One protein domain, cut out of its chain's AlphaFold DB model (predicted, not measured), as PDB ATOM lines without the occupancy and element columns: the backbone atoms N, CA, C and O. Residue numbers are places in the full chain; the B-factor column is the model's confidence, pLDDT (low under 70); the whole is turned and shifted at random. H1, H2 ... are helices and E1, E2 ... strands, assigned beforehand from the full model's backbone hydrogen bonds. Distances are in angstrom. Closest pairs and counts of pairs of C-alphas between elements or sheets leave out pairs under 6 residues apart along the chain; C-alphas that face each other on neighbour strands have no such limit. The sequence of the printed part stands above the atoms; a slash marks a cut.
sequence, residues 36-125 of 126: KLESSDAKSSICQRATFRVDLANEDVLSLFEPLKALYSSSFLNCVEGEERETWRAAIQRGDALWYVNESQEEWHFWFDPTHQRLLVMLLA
ATOM      1  N   LYS A  36     -39.015  33.281 -24.639       95.38
ATOM      2  CA  LYS A  36     -39.148  34.682 -24.224       95.38
ATOM      3  C   LYS A  36     -37.888  35.490 -24.530       95.38
ATOM      4  O   LYS A  36     -36.782  35.011 -24.322       95.38
ATOM      5  N   LEU A  37     -38.053  36.757 -24.910       94.56
ATOM      6  CA  LEU A  37     -36.970  37.746 -24.882       94.56
ATOM      7  C   LEU A  37     -36.745  38.247 -23.443       94.56
ATOM      8  O   LEU A  37     -37.665  38.789 -22.825       94.56
ATOM      9  N   GLU A  38     -35.540  38.075 -22.901       92.19
ATOM     10  CA  GLU A  38     -35.171  38.587 -21.572       92.19
ATOM     11  C   GLU A  38     -34.547  39.980 -21.643       92.19
ATOM     12  O   GLU A  38     -34.883  40.845 -20.837       92.19
ATOM     13  N   SER A  39     -33.658  40.205 -22.608       90.44
ATOM     14  CA  SER A  39     -33.006  41.496 -22.820       90.44
ATOM     15  C   SER A  39     -32.577  41.652 -24.277       90.44
ATOM     16  O   SER A  39     -32.346  40.673 -24.981       90.44
ATOM     17  N   SER A  40     -32.464  42.890 -24.740       89.88
ATOM     18  CA  SER A  40     -31.902  43.213 -26.050       89.88
ATOM     19  C   SER A  40     -31.236  44.572 -25.994       89.88
ATOM     20  O   SER A  40     -31.735  45.466 -25.309       89.88
ATOM     21  N   ASP A  41     -30.154  44.734 -26.739       84.00
ATOM     22  CA  ASP A  41     -29.481  46.017 -26.888       84.00
ATOM     23  C   ASP A  41     -28.870  46.132 -28.287       84.00
ATOM     24  O   ASP A  41     -28.436  45.146 -28.889       84.00
ATOM     25  N   ALA A  42     -28.841  47.353 -28.801       77.06
ATOM     26  CA  ALA A  42     -28.208  47.705 -30.057       77.06
ATOM     27  C   ALA A  42     -27.290  48.900 -29.793       77.06
ATOM     28  O   ALA A  42     -27.701  50.059 -29.890       77.06
ATOM     29  N   LYS A  43     -26.025  48.620 -29.462       71.44
ATOM     30  CA  LYS A  43     -25.018  49.672 -29.320       71.44
ATOM     31  C   LYS A  43     -24.588  50.084 -30.716       71.44
ATOM     32  O   LYS A  43     -23.915  49.320 -31.406       71.44
ATOM     33  N   SER A  44     -25.023  51.283 -31.103       60.69
ATOM     34  CA  SER A  44     -25.262  51.812 -32.458       60.69
ATOM     35  C   SER A  44     -24.144  51.721 -33.511       60.69
ATOM     36  O   SER A  44     -24.306  52.271 -34.595       60.69
ATOM     37  N   SER A  45     -23.030  51.044 -33.248       66.81
ATOM     38  CA  SER A  45     -21.976  50.794 -34.238       66.81
ATOM     39  C   SER A  45     -21.071  49.589 -33.953       66.81
ATOM     40  O   SER A  45     -20.200  49.315 -34.767       66.81
ATOM     41  N   ILE A  46     -21.224  48.889 -32.823       74.69
ATOM     42  CA  ILE A  46     -20.260  47.851 -32.401       74.69
ATOM     43  C   ILE A  46     -20.916  46.472 -32.377       74.69
ATOM     44  O   ILE A  46     -20.284  45.481 -32.737       74.69
ATOM     45  N   CYS A  47     -22.182  46.396 -31.961       85.62
ATOM     46  CA  CYS A  47     -22.875  45.120 -31.858       85.62
ATOM     47  C   CYS A  47     -24.384  45.255 -31.684       85.62
ATOM     48  O   CYS A  47     -24.902  46.235 -31.136       85.62
ATOM     49  N   GLN A  48     -25.075  44.200 -32.101       89.56
ATOM     50  CA  GLN A  48     -26.477  43.943 -31.795       89.56
ATOM     51  C   GLN A  48     -26.547  42.673 -30.956       89.56
ATOM     52  O   GLN A  48     -25.881  41.691 -31.278       89.56
ATOM     53  N   ARG A  49     -27.338  42.672 -29.882       91.62
ATOM     54  CA  ARG A  49     -27.507  41.478 -29.052       91.62
ATOM     55  C   ARG A  49     -28.926  41.296 -28.548       91.62
ATOM     56  O   ARG A  49     -29.650  42.263 -28.305       91.62
ATOM     57  N   ALA A  50     -29.275  40.044 -28.300       93.75
ATOM     58  CA  ALA A  50     -30.473  39.667 -27.574       93.75
ATOM     59  C   ALA A  50     -30.197  38.433 -26.725       93.75
ATOM     60  O   ALA A  50     -29.546  37.493 -27.175       93.75
ATOM     61  N   THR A  51     -30.718  38.442 -25.504       95.62
ATOM     62  CA  THR A  51     -30.742  37.270 -24.642       95.62
ATOM     63  C   THR A  51     -32.155  36.737 -24.570       95.62
ATOM     64  O   THR A  51     -33.092  37.436 -24.175       95.62
ATOM     65  N   PHE A  52     -32.294  35.476 -24.944       96.50
ATOM     66  CA  PHE A  52     -33.543  34.744 -24.959       96.50
ATOM     67  C   PHE A  52     -33.546  33.694 -23.857       96.50
ATOM     68  O   PHE A  52     -32.527  33.066 -23.571       96.50
ATOM     69  N   ARG A  53     -34.722  33.457 -23.288       97.44
ATOM     70  CA  ARG A  53     -35.041  32.171 -22.687       97.44
ATOM     71  C   ARG A  53     -35.478  31.229 -23.795       97.44
ATOM     72  O   ARG A  53     -36.327  31.605 -24.611       97.44
ATOM     73  N   VAL A  54     -34.902  30.041 -23.819       97.44
ATOM     74  CA  VAL A  54     -35.136  29.037 -24.854       97.44
ATOM     75  C   VAL A  54     -35.539  27.707 -24.233       97.44
ATOM     76  O   VAL A  54     -35.240  27.460 -23.078       97.44
ATOM     77  N   ASP A  55     -36.173  26.842 -25.007       96.38
ATOM     78  CA  ASP A  55     -36.256  25.415 -24.715       96.38
ATOM     79  C   ASP A  55     -35.351  24.666 -25.691       96.38
ATOM     80  O   ASP A  55     -35.237  25.042 -26.863       96.38
ATOM     81  N   LEU A  56     -34.700  23.603 -25.220       92.50
ATOM     82  CA  LEU A  56     -33.904  22.729 -26.075       92.50
ATOM     83  C   LEU A  56     -34.835  21.698 -26.722       92.50
ATOM     84  O   LEU A  56     -35.319  20.785 -26.059       92.50
ATOM     85  N   ALA A  57     -35.116  21.876 -28.010       85.12
ATOM     86  CA  ALA A  57     -35.973  20.983 -28.787       85.12
ATOM     87  C   ALA A  57     -35.197  19.784 -29.358       85.12
ATOM     88  O   ALA A  57     -35.781  18.725 -29.578       85.12
ATOM     89  N   ASN A  58     -33.892  19.952 -29.597       87.12
ATOM     90  CA  ASN A  58     -32.991  18.890 -30.034       87.12
ATOM     91  C   ASN A  58     -31.600  19.068 -29.401       87.12
ATOM     92  O   ASN A  58     -30.980  20.115 -29.579       87.12
ATOM     93  N   GLU A  59     -31.098  18.039 -28.715       87.31
ATOM     94  CA  GLU A  59     -29.769  18.034 -28.090       87.31
ATOM     95  C   GLU A  59     -28.612  17.987 -29.100       87.31
ATOM     96  O   GLU A  59     -27.514  18.434 -28.770       87.31
ATOM     97  N   ASP A  60     -28.845  17.553 -30.345       90.88
ATOM     98  CA  ASP A  60     -27.819  17.516 -31.401       90.88
ATOM     99  C   ASP A  60     -27.183  18.893 -31.630       90.88
ATOM    100  O   ASP A  60     -26.005  18.996 -31.970       90.88
ATOM    101  N   VAL A  61     -27.942  19.972 -31.405       91.81
ATOM    102  CA  VAL A  61     -27.449  21.346 -31.561       91.81
ATOM    103  C   VAL A  61     -26.323  21.675 -30.583       91.81
ATOM    104  O   VAL A  61     -25.480  22.513 -30.893       91.81
ATOM    105  N   LEU A  62     -26.266  21.003 -29.427       93.06
ATOM    106  CA  LEU A  62     -25.215  21.216 -28.434       93.06
ATOM    107  C   LEU A  62     -23.847  20.749 -28.937       93.06
ATOM    108  O   LEU A  62     -22.838  21.231 -28.438       93.06
ATOM    109  N   SER A  63     -23.795  19.883 -29.955       93.50
ATOM    110  CA  SER A  63     -22.536  19.484 -30.600       93.50
ATOM    111  C   SER A  63     -21.826  20.633 -31.327       93.50
ATOM    112  O   SER A  63     -20.630  20.539 -31.585       93.50
ATOM    113  N   LEU A  64     -22.545  21.720 -31.634       92.19
ATOM    114  CA  LEU A  64     -21.975  22.944 -32.201       92.19
ATOM    115  C   LEU A  64     -21.260  23.793 -31.144       92.19
ATOM    116  O   LEU A  64     -20.484  24.678 -31.493       92.19
ATOM    117  N   PHE A  65     -21.561  23.569 -29.866       95.06
ATOM    118  CA  PHE A  65     -21.096  24.404 -28.776       95.06
ATOM    119  C   PHE A  65     -19.905  23.784 -28.052       95.06
ATOM    120  O   PHE A  65     -19.822  22.577 -27.833       95.06
ATOM    121  N   GLU A  66     -19.016  24.651 -27.585       95.25
ATOM    122  CA  GLU A  66     -17.866  24.288 -26.772       95.25
ATOM    123  C   GLU A  66     -18.004  24.837 -25.345       95.25
ATOM    124  O   GLU A  66     -18.642  25.872 -25.135       95.25
ATOM    125  N   PRO A  67     -17.379  24.204 -24.335       95.06
ATOM    126  CA  PRO A  67     -17.336  24.755 -22.985       95.06
ATOM    127  C   PRO A  67     -16.638  26.119 -22.931       95.06
ATOM    128  O   PRO A  67     -15.490  26.275 -23.355       95.06
ATOM    129  N   LEU A  68     -17.300  27.099 -22.328       92.25
ATOM    130  CA  LEU A  68     -16.772  28.437 -22.092       92.25
ATOM    131  C   LEU A  68     -16.122  28.507 -20.705       92.25
ATOM    132  O   LEU A  68     -16.806  28.434 -19.686       92.25
ATOM    133  N   LYS A  69     -14.799  28.693 -20.641       89.31
ATOM    134  CA  LYS A  69     -14.053  28.697 -19.362       89.31
ATOM    135  C   LYS A  69     -13.758  30.099 -18.814       89.31
ATOM    136  O   LYS A  69     -13.308  30.223 -17.679       89.31
ATOM    137  N   ALA A  70     -13.966  31.154 -19.601       88.00
ATOM    138  CA  ALA A  70     -13.800  32.551 -19.207       88.00
ATOM    139  C   ALA A  70     -14.481  33.486 -20.222       88.00
ATOM    140  O   ALA A  70     -14.964  33.058 -21.264       88.00
ATOM    141  N   LEU A  71     -14.512  34.781 -19.917       85.56
ATOM    142  CA  LEU A  71     -14.958  35.814 -20.850       85.56
ATOM    143  C   LEU A  71     -13.726  36.372 -21.567       85.56
ATOM    144  O   LEU A  71     -12.882  36.995 -20.926       85.56
ATOM    145  N   TYR A  72     -13.593  36.106 -22.865       68.56
ATOM    146  CA  TYR A  72     -12.311  36.276 -23.559       68.56
ATOM    147  C   TYR A  72     -12.215  37.518 -24.454       68.56
ATOM    148  O   TYR A  72     -11.102  37.944 -24.742       68.56
ATOM    149  N   SER A  73     -13.336  38.116 -24.890       76.50
ATOM    150  CA  SER A  73     -13.298  39.206 -25.880       76.50
ATOM    151  C   SER A  73     -13.668  40.576 -25.307       76.50
ATOM    152  O   SER A  73     -14.636  40.746 -24.562       76.50
ATOM    153  N   SER A  74     -12.897  41.589 -25.705       80.38
ATOM    154  CA  SER A  74     -13.225  43.001 -25.483       80.38
ATOM    155  C   SER A  74     -14.580  43.354 -26.095       80.38
ATOM    156  O   SER A  74     -15.350  44.086 -25.481       80.38
ATOM    157  N   SER A  75     -14.913  42.773 -27.250       79.62
ATOM    158  CA  SER A  75     -16.219  42.911 -27.894       79.62
ATOM    159  C   SER A  75     -17.351  42.454 -26.975       79.62
ATOM    160  O   SER A  75     -18.267  43.231 -26.719       79.62
ATOM    161  N   PHE A  76     -17.247  41.274 -26.353       85.00
ATOM    162  CA  PHE A  76     -18.231  40.823 -25.363       85.00
ATOM    163  C   PHE A  76     -18.355  41.816 -24.204       85.00
ATOM    164  O   PHE A  76     -19.458  42.223 -23.843       85.00
ATOM    165  N   LEU A  77     -17.225  42.255 -23.639       85.31
ATOM    166  CA  LEU A  77     -17.214  43.213 -22.530       85.31
ATOM    167  C   LEU A  77     -17.755  44.594 -22.922       85.31
ATOM    168  O   LEU A  77     -18.221  45.322 -22.056       85.31
ATOM    169  N   ASN A  78     -17.733  44.974 -24.195       84.44
ATOM    170  CA  ASN A  78     -18.325  46.228 -24.662       84.44
ATOM    171  C   ASN A  78     -19.832  46.086 -24.925       84.44
ATOM    172  O   ASN A  78     -20.598  47.031 -24.710       84.44
ATOM    173  N   CYS A  79     -20.258  44.899 -25.351       86.06
ATOM    174  CA  CYS A  79     -21.617  44.615 -25.801       86.06
ATOM    175  C   CYS A  79     -22.556  44.163 -24.688       86.06
ATOM    176  O   CYS A  79     -23.747  44.470 -24.722       86.06
ATOM    177  N   VAL A  80     -22.039  43.452 -23.692       87.69
ATOM    178  CA  VAL A  80     -22.830  42.894 -22.593       87.69
ATOM    179  C   VAL A  80     -22.723  43.803 -21.377       87.69
ATOM    180  O   VAL A  80     -21.639  44.272 -21.042       87.69
ATOM    181  N   GLU A  81     -23.834  44.080 -20.703       86.62
ATOM    182  CA  GLU A  81     -23.862  44.952 -19.521       86.62
ATOM    183  C   GLU A  81     -23.342  44.251 -18.262       86.62
ATOM    184  O   GLU A  81     -23.362  43.026 -18.173       86.62
ATOM    185  N   GLY A  82     -22.884  45.024 -17.271       86.62
ATOM    186  CA  GLY A  82     -22.224  44.494 -16.069       86.62
ATOM    187  C   GLY A  82     -23.023  43.412 -15.328       86.62
ATOM    188  O   GLY A  82     -22.477  42.357 -15.026       86.62
ATOM    189  N   GLU A  83     -24.320  43.627 -15.101       88.81
ATOM    190  CA  GLU A  83     -25.195  42.647 -14.433       88.81
ATOM    191  C   GLU A  83     -25.303  41.326 -15.218       88.81
ATOM    192  O   GLU A  83     -25.229  40.230 -14.659       88.81
ATOM    193  N   GLU A  84     -25.401  41.417 -16.543       89.62
ATOM    194  CA  GLU A  84     -25.472  40.245 -17.407       89.62
ATOM    195  C   GLU A  84     -24.121  39.521 -17.503       89.62
ATOM    196  O   GLU A  84     -24.085  38.290 -17.526       89.62
ATOM    197  N   ARG A  85     -22.996  40.252 -17.467       91.00
ATOM    198  CA  ARG A  85     -21.655  39.648 -17.375       91.00
ATOM    199  C   ARG A  85     -21.499  38.818 -16.111       91.00
ATOM    200  O   ARG A  85     -20.920  37.741 -16.181       91.00
ATOM    201  N   GLU A  86     -22.005  39.295 -14.977       92.44
ATOM    202  CA  GLU A  86     -21.930  38.541 -13.721       92.44
ATOM    203  C   GLU A  86     -22.797  37.276 -13.760       92.44
ATOM    204  O   GLU A  86     -22.383  36.236 -13.248       92.44
ATOM    205  N   THR A  87     -23.930  37.308 -14.468       92.50
ATOM    206  CA  THR A  87     -24.729  36.100 -14.739       92.50
ATOM    207  C   THR A  87     -23.924  35.066 -15.535       92.50
ATOM    208  O   THR A  87     -23.847  33.900 -15.147       92.50
ATOM    209  N   TRP A  88     -23.255  35.493 -16.610       92.00
ATOM    210  CA  TRP A  88     -22.393  34.612 -17.405       92.00
ATOM    211  C   TRP A  88     -21.164  34.128 -16.633       92.00
ATOM    212  O   TRP A  88     -20.798  32.960 -16.734       92.00
ATOM    213  N   ARG A  89     -20.558  34.981 -15.798       93.06
ATOM    214  CA  ARG A  89     -19.460  34.587 -14.904       93.06
ATOM    215  C   ARG A  89     -19.898  33.471 -13.957       93.06
ATOM    216  O   ARG A  89     -19.161  32.502 -13.793       93.06
ATOM    217  N   ALA A  90     -21.093  33.575 -13.377       93.38
ATOM    218  CA  ALA A  90     -21.642  32.530 -12.521       93.38
ATOM    219  C   ALA A  90     -21.878  31.218 -13.292       93.38
ATOM    220  O   ALA A  90     -21.592  30.148 -12.760       93.38
ATOM    221  N   ALA A  91     -22.352  31.277 -14.541       94.06
ATOM    222  CA  ALA A  91     -22.519  30.089 -15.387       94.06
ATOM    223  C   ALA A  91     -21.184  29.397 -15.710       94.06
ATOM    224  O   ALA A  91     -21.075  28.176 -15.606       94.06
ATOM    225  N   ILE A  92     -20.144  30.180 -16.011       93.88
ATOM    226  CA  ILE A  92     -18.778  29.679 -16.228       93.88
ATOM    227  C   ILE A  92     -18.240  29.002 -14.963       93.88
ATOM    228  O   ILE A  92     -17.666  27.920 -15.040       93.88
ATOM    229  N   GLN A  93     -18.439  29.609 -13.789       94.44
ATOM    230  CA  GLN A  93     -17.971  29.055 -12.513       94.44
ATOM    231  C   GLN A  93     -18.628  27.717 -12.156       94.44
ATOM    232  O   GLN A  93     -17.993  26.898 -11.493       94.44
ATOM    233  N   ARG A  94     -19.870  27.481 -12.597       94.44
ATOM    234  CA  ARG A  94     -20.535  26.175 -12.458       94.44
ATOM    235  C   ARG A  94     -20.039  25.135 -13.466       94.44
ATOM    236  O   ARG A  94     -20.195  23.948 -13.214       94.44
ATOM    237  N   GLY A  95     -19.416  25.571 -14.561       91.75
ATOM    238  CA  GLY A  95     -18.979  24.702 -15.655       91.75
ATOM    239  C   GLY A  95     -20.059  24.424 -16.705       91.75
ATOM    240  O   GLY A  95     -19.849  23.570 -17.559       91.75
ATOM    241  N   ASP A  96     -21.179  25.152 -16.663       92.62
ATOM    242  CA  ASP A  96     -22.332  24.923 -17.546       92.62
ATOM    243  C   ASP A  96     -22.289  25.796 -18.807       92.62
ATOM    244  O   ASP A  96     -22.972  25.509 -19.784       92.62
ATOM    245  N   ALA A  97     -21.541  26.904 -18.778       94.56
ATOM    246  CA  ALA A  97     -21.552  27.875 -19.863       94.56
ATOM    247  C   ALA A  97     -20.943  27.291 -21.141       94.56
ATOM    248  O   ALA A  97     -19.822  26.779 -21.140       94.56
ATOM    249  N   LEU A  98     -21.666  27.447 -22.241       95.62
ATOM    250  CA  LEU A  98     -21.288  26.994 -23.568       95.62
ATOM    251  C   LEU A  98     -21.201  28.182 -24.531       95.62
ATOM    252  O   LEU A  98     -21.900  29.183 -24.346       95.62
ATOM    253  N   TRP A  99     -20.373  28.080 -25.567       94.75
ATOM    254  CA  TRP A  99     -20.273  29.091 -26.618       94.75
ATOM    255  C   TRP A  99     -20.110  28.476 -28.007       94.75
ATOM    256  O   TRP A  99     -19.622  27.360 -28.150       94.75
ATOM    257  N   TYR A 100     -20.542  29.213 -29.023       93.44
ATOM    258  CA  TYR A 100     -20.427  28.848 -30.432       93.44
ATOM    259  C   TYR A 100     -20.260  30.123 -31.265       93.44
ATOM    260  O   TYR A 100     -20.834  31.163 -30.928       93.44
ATOM    261  N   VAL A 101     -19.482  30.051 -32.345       92.06
ATOM    262  CA  VAL A 101     -19.352  31.132 -33.326       92.06
ATOM    263  C   VAL A 101     -19.711  30.599 -34.700       92.06
ATOM    264  O   VAL A 101     -19.176  29.586 -35.147       92.06
ATOM    265  N   ASN A 102     -20.627  31.289 -35.369       89.31
ATOM    266  CA  ASN A 102     -20.965  31.034 -36.759       89.31
ATOM    267  C   ASN A 102     -20.283  32.091 -37.632       89.31
ATOM    268  O   ASN A 102     -20.755  33.224 -37.733       89.31
ATOM    269  N   GLU A 103     -19.181  31.697 -38.267       76.44
ATOM    270  CA  GLU A 103     -18.375  32.524 -39.176       76.44
ATOM    271  C   GLU A 103     -18.972  32.565 -40.594       76.44
ATOM    272  O   GLU A 103     -18.302  32.318 -41.596       76.44
ATOM    273  N   SER A 104     -20.275  32.822 -40.691       78.31
ATOM    274  CA  SER A 104     -20.961  32.973 -41.977       78.31
ATOM    275  C   SER A 104     -20.572  34.295 -42.672       78.31
ATOM    276  O   SER A 104     -19.479  34.820 -42.494       78.31
ATOM    277  N   GLN A 105     -21.466  34.884 -43.475       72.31
ATOM    278  CA  GLN A 105     -21.240  36.222 -44.050       72.31
ATOM    279  C   GLN A 105     -21.034  37.309 -42.979       72.31
ATOM    280  O   GLN A 105     -20.475  38.363 -43.273       72.31
ATOM    281  N   GLU A 106     -21.487  37.044 -41.755       81.62
ATOM    282  CA  GLU A 106     -21.302  37.878 -40.575       81.62
ATOM    283  C   GLU A 106     -20.879  37.006 -39.385       81.62
ATOM    284  O   GLU A 106     -21.260  35.832 -39.318       81.62
ATOM    285  N   GLU A 107     -20.117  37.583 -38.451       87.94
ATOM    286  CA  GLU A 107     -19.633  36.901 -37.246       87.94
ATOM    287  C   GLU A 107     -20.720  36.910 -36.160       87.94
ATOM    288  O   GLU A 107     -20.964  37.914 -35.477       87.94
ATOM    289  N   TRP A 108     -21.404  35.773 -36.018       91.69
ATOM    290  CA  TRP A 108     -22.415  35.570 -34.984       91.69
ATOM    291  C   TRP A 108     -21.835  34.784 -33.828       91.69
ATOM    292  O   TRP A 108     -21.296  33.696 -34.013       91.69
ATOM    293  N   HIS A 109     -22.035  35.290 -32.623       93.25
ATOM    294  CA  HIS A 109     -21.630  34.612 -31.409       93.25
ATOM    295  C   HIS A 109     -22.841  34.214 -30.582       93.25
ATOM    296  O   HIS A 109     -23.803  34.974 -30.417       93.25
ATOM    297  N   PHE A 110     -22.737  33.030 -30.003       94.31
ATOM    298  CA  PHE A 110     -23.766  32.410 -29.197       94.31
ATOM    299  C   PHE A 110     -23.167  32.013 -27.856       94.31
ATOM    300  O   PHE A 110     -22.101  31.402 -27.808       94.31
ATOM    301  N   TRP A 111     -23.870  32.326 -26.773       95.12
ATOM    302  CA  TRP A 111     -23.560  31.831 -25.434       95.12
ATOM    303  C   TRP A 111     -24.798  31.181 -24.864       95.12
ATOM    304  O   TRP A 111     -25.873  31.778 -24.896       95.12
ATOM    305  N   PHE A 112     -24.647  29.980 -24.327       96.31
ATOM    306  CA  PHE A 112     -25.750  29.208 -23.784       96.31
ATOM    307  C   PHE A 112     -25.453  28.796 -22.339       96.31
ATOM    308  O   PHE A 112     -24.379  28.281 -22.041       96.31
ATOM    309  N   ASP A 113     -26.393  29.065 -21.432       95.88
ATOM    310  CA  ASP A 113     -26.420  28.546 -20.060       95.88
ATOM    311  C   ASP A 113     -27.561  27.518 -19.979       95.88
ATOM    312  O   ASP A 113     -28.722  27.927 -19.840       95.88
ATOM    313  N   PRO A 114     -27.265  26.208 -20.087       94.38
ATOM    314  CA  PRO A 114     -28.265  25.146 -20.051       94.38
ATOM    315  C   PRO A 114     -29.091  25.145 -18.763       94.38
ATOM    316  O   PRO A 114     -30.300  24.924 -18.806       94.38
ATOM    317  N   THR A 115     -28.463  25.457 -17.627       94.31
ATOM    318  CA  THR A 115     -29.091  25.419 -16.298       94.31
ATOM    319  C   THR A 115     -30.232  26.427 -16.172       94.31
ATOM    320  O   THR A 115     -31.249  26.143 -15.541       94.31
ATOM    321  N   HIS A 116     -30.096  27.596 -16.801       94.69
ATOM    322  CA  HIS A 116     -31.133  28.637 -16.812       94.69
ATOM    323  C   HIS A 116     -31.840  28.774 -18.161       94.69
ATOM    324  O   HIS A 116     -32.653  29.685 -18.333       94.69
ATOM    325  N   GLN A 117     -31.509  27.894 -19.106       96.19
ATOM    326  CA  GLN A 117     -31.980  27.901 -20.484       96.19
ATOM    327  C   GLN A 117     -31.892  29.290 -21.142       96.19
ATOM    328  O   GLN A 117     -32.827  29.771 -21.788       96.19
ATOM    329  N   ARG A 118     -30.761  29.969 -20.936       96.56
ATOM    330  CA  ARG A 118     -30.504  31.312 -21.474       96.56
ATOM    331  C   ARG A 118     -29.578  31.227 -22.670       96.56
ATOM    332  O   ARG A 118     -28.472  30.714 -22.541       96.56
ATOM    333  N   LEU A 119     -29.999  31.795 -23.794       96.81
ATOM    334  CA  LEU A 119     -29.210  31.918 -25.015       96.81
ATOM    335  C   LEU A 119     -28.989  33.400 -25.334       96.81
ATOM    336  O   LEU A 119     -29.936  34.116 -25.653       96.81
ATOM    337  N   LEU A 120     -27.744  33.858 -25.262       95.25
ATOM    338  CA  LEU A 120     -27.329  35.155 -25.791       95.25
ATOM    339  C   LEU A 120     -26.910  34.972 -27.248       95.25
ATOM    340  O   LEU A 120     -26.015  34.183 -27.537       95.25
ATOM    341  N   VAL A 121     -27.533  35.739 -28.134       94.88
ATOM    342  CA  VAL A 121     -27.163  35.880 -29.543       94.88
ATOM    343  C   VAL A 121     -26.565  37.267 -29.731       94.88
ATOM    344  O   VAL A 121     -27.152  38.262 -29.295       94.88
ATOM    345  N   MET A 122     -25.406  37.344 -30.374       92.50
ATOM    346  CA  MET A 122     -24.710  38.598 -30.639       92.50
ATOM    347  C   MET A 122     -24.182  38.623 -32.065       92.50
ATOM    348  O   MET A 122     -23.542  37.678 -32.512       92.50
ATOM    349  N   LEU A 123     -24.411  39.740 -32.736       90.69
ATOM    350  CA  LEU A 123     -23.740  40.114 -33.969       90.69
ATOM    351  C   LEU A 123     -22.696  41.173 -33.637       90.69
ATOM    352  O   LEU A 123     -23.050  42.210 -33.063       90.69
ATOM    353  N   LEU A 124     -21.443  40.932 -34.010       85.56
ATOM    354  CA  LEU A 124     -20.411  41.964 -33.999       85.56
ATOM    355  C   LEU A 124     -20.390  42.683 -35.349       85.56
ATOM    356  O   LEU A 124     -20.579  42.066 -36.395       85.56
ATOM    357  N   ALA A 125     -20.205  44.003 -35.328       74.50
ATOM    358  CA  ALA A 125     -19.932  44.742 -36.554       74.50
ATOM    359  C   ALA A 125     -18.527  44.375 -37.066       74.50
ATOM    360  O   ALA A 125     -17.590  44.329 -36.268       74.50
TER     361      ALA A 125
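What this domain is: This is residues 36 to 125 of the 126 residues of an uncharacterized protein of Shimia marina (UniProt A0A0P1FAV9). A twisted wall of five antiparallel strands has H3 and the short H2 over one face, while the short H1 grazes it with residues 62 to 64. After H1 the chain passes beside the edge strand E3, where residues 66 to 67 pair with it, and goes on to H2. The printed part has 90 residues with three named helices and five named strands, along the chain E1 E2 H1 H2 H3 E3 E4 E5, and the sheet's order is E1 E2 E5 E4 E3. The class is mixed, helices and strands; the whole is compact, with a radius of gyration of the C-alphas of 12.4 A and spans of 34 by 29 by 26 A.

Where its parts are: Find C-alpha 36 at (-39.148, 34.682, -24.224); from there E1, residues 36 to 43, runs 21.2 A. E2, residues 47 to 56, runs 25.6 A and bends by 64 degrees at residue 53. H1, residues 59 to 64, is 10.1 A long, and H2, residues 74 to 79, is 8.6 A. Look for C-alpha 82 at (-22.224, 44.494, -16.069), where H3, residues 82 to 94, begins its 18.7 A. E3, residues 98 to 103, runs 16.8 A; E4, residues 107 to 113, 20.3 A; and E5, residues 118 to 124, 19.3 A to C-alpha 124 at (-20.411, 41.964, -33.999).

How they stand to each other: Begin with the hairpin E1 and E2, antiparallel at 167 degrees, where N 38 and O 51 are 2.8 A apart. Between E2 and E5, at 153 degrees, find N 50 and O 121 at 2.9 A. E3 E4 E5 are a meander, each strand the antiparallel neighbour of the one before: N 100 and O 110 are 2.9 A apart, N 111 and O 120 2.9 A. H2 runs across the strands at a height over the sheet of 9.0 A; its closest C-alphas to E2 are Cys 79 and Cys 47, 6.2 A. H3 is on the same face at a height of 10.1 A, with Ala 91 and Asp 113 its closest C-alphas to E4, 6.3 A. H2 and H3 are close but not clearly touching, with C-alphas 77 and 85 closest at 7.7 A. H1 only grazes the sheet; Leu 64 and Tyr 100 are its closest C-alphas to E3, 6.4 A. In H2 and H3 every O i to N i+4 pair is within hydrogen-bond range; in H1 0 of 2 are, against 3 of 3 O i to N i+3 pairs.

The domain as a whole: The two C-alphas farthest apart are those of Ser 44 and Asp 60, 34.4 A. The printed part has no cut and no long link. Its mean pLDDT is 89.2; look for values under 70 at residues 44 to 45 and 72.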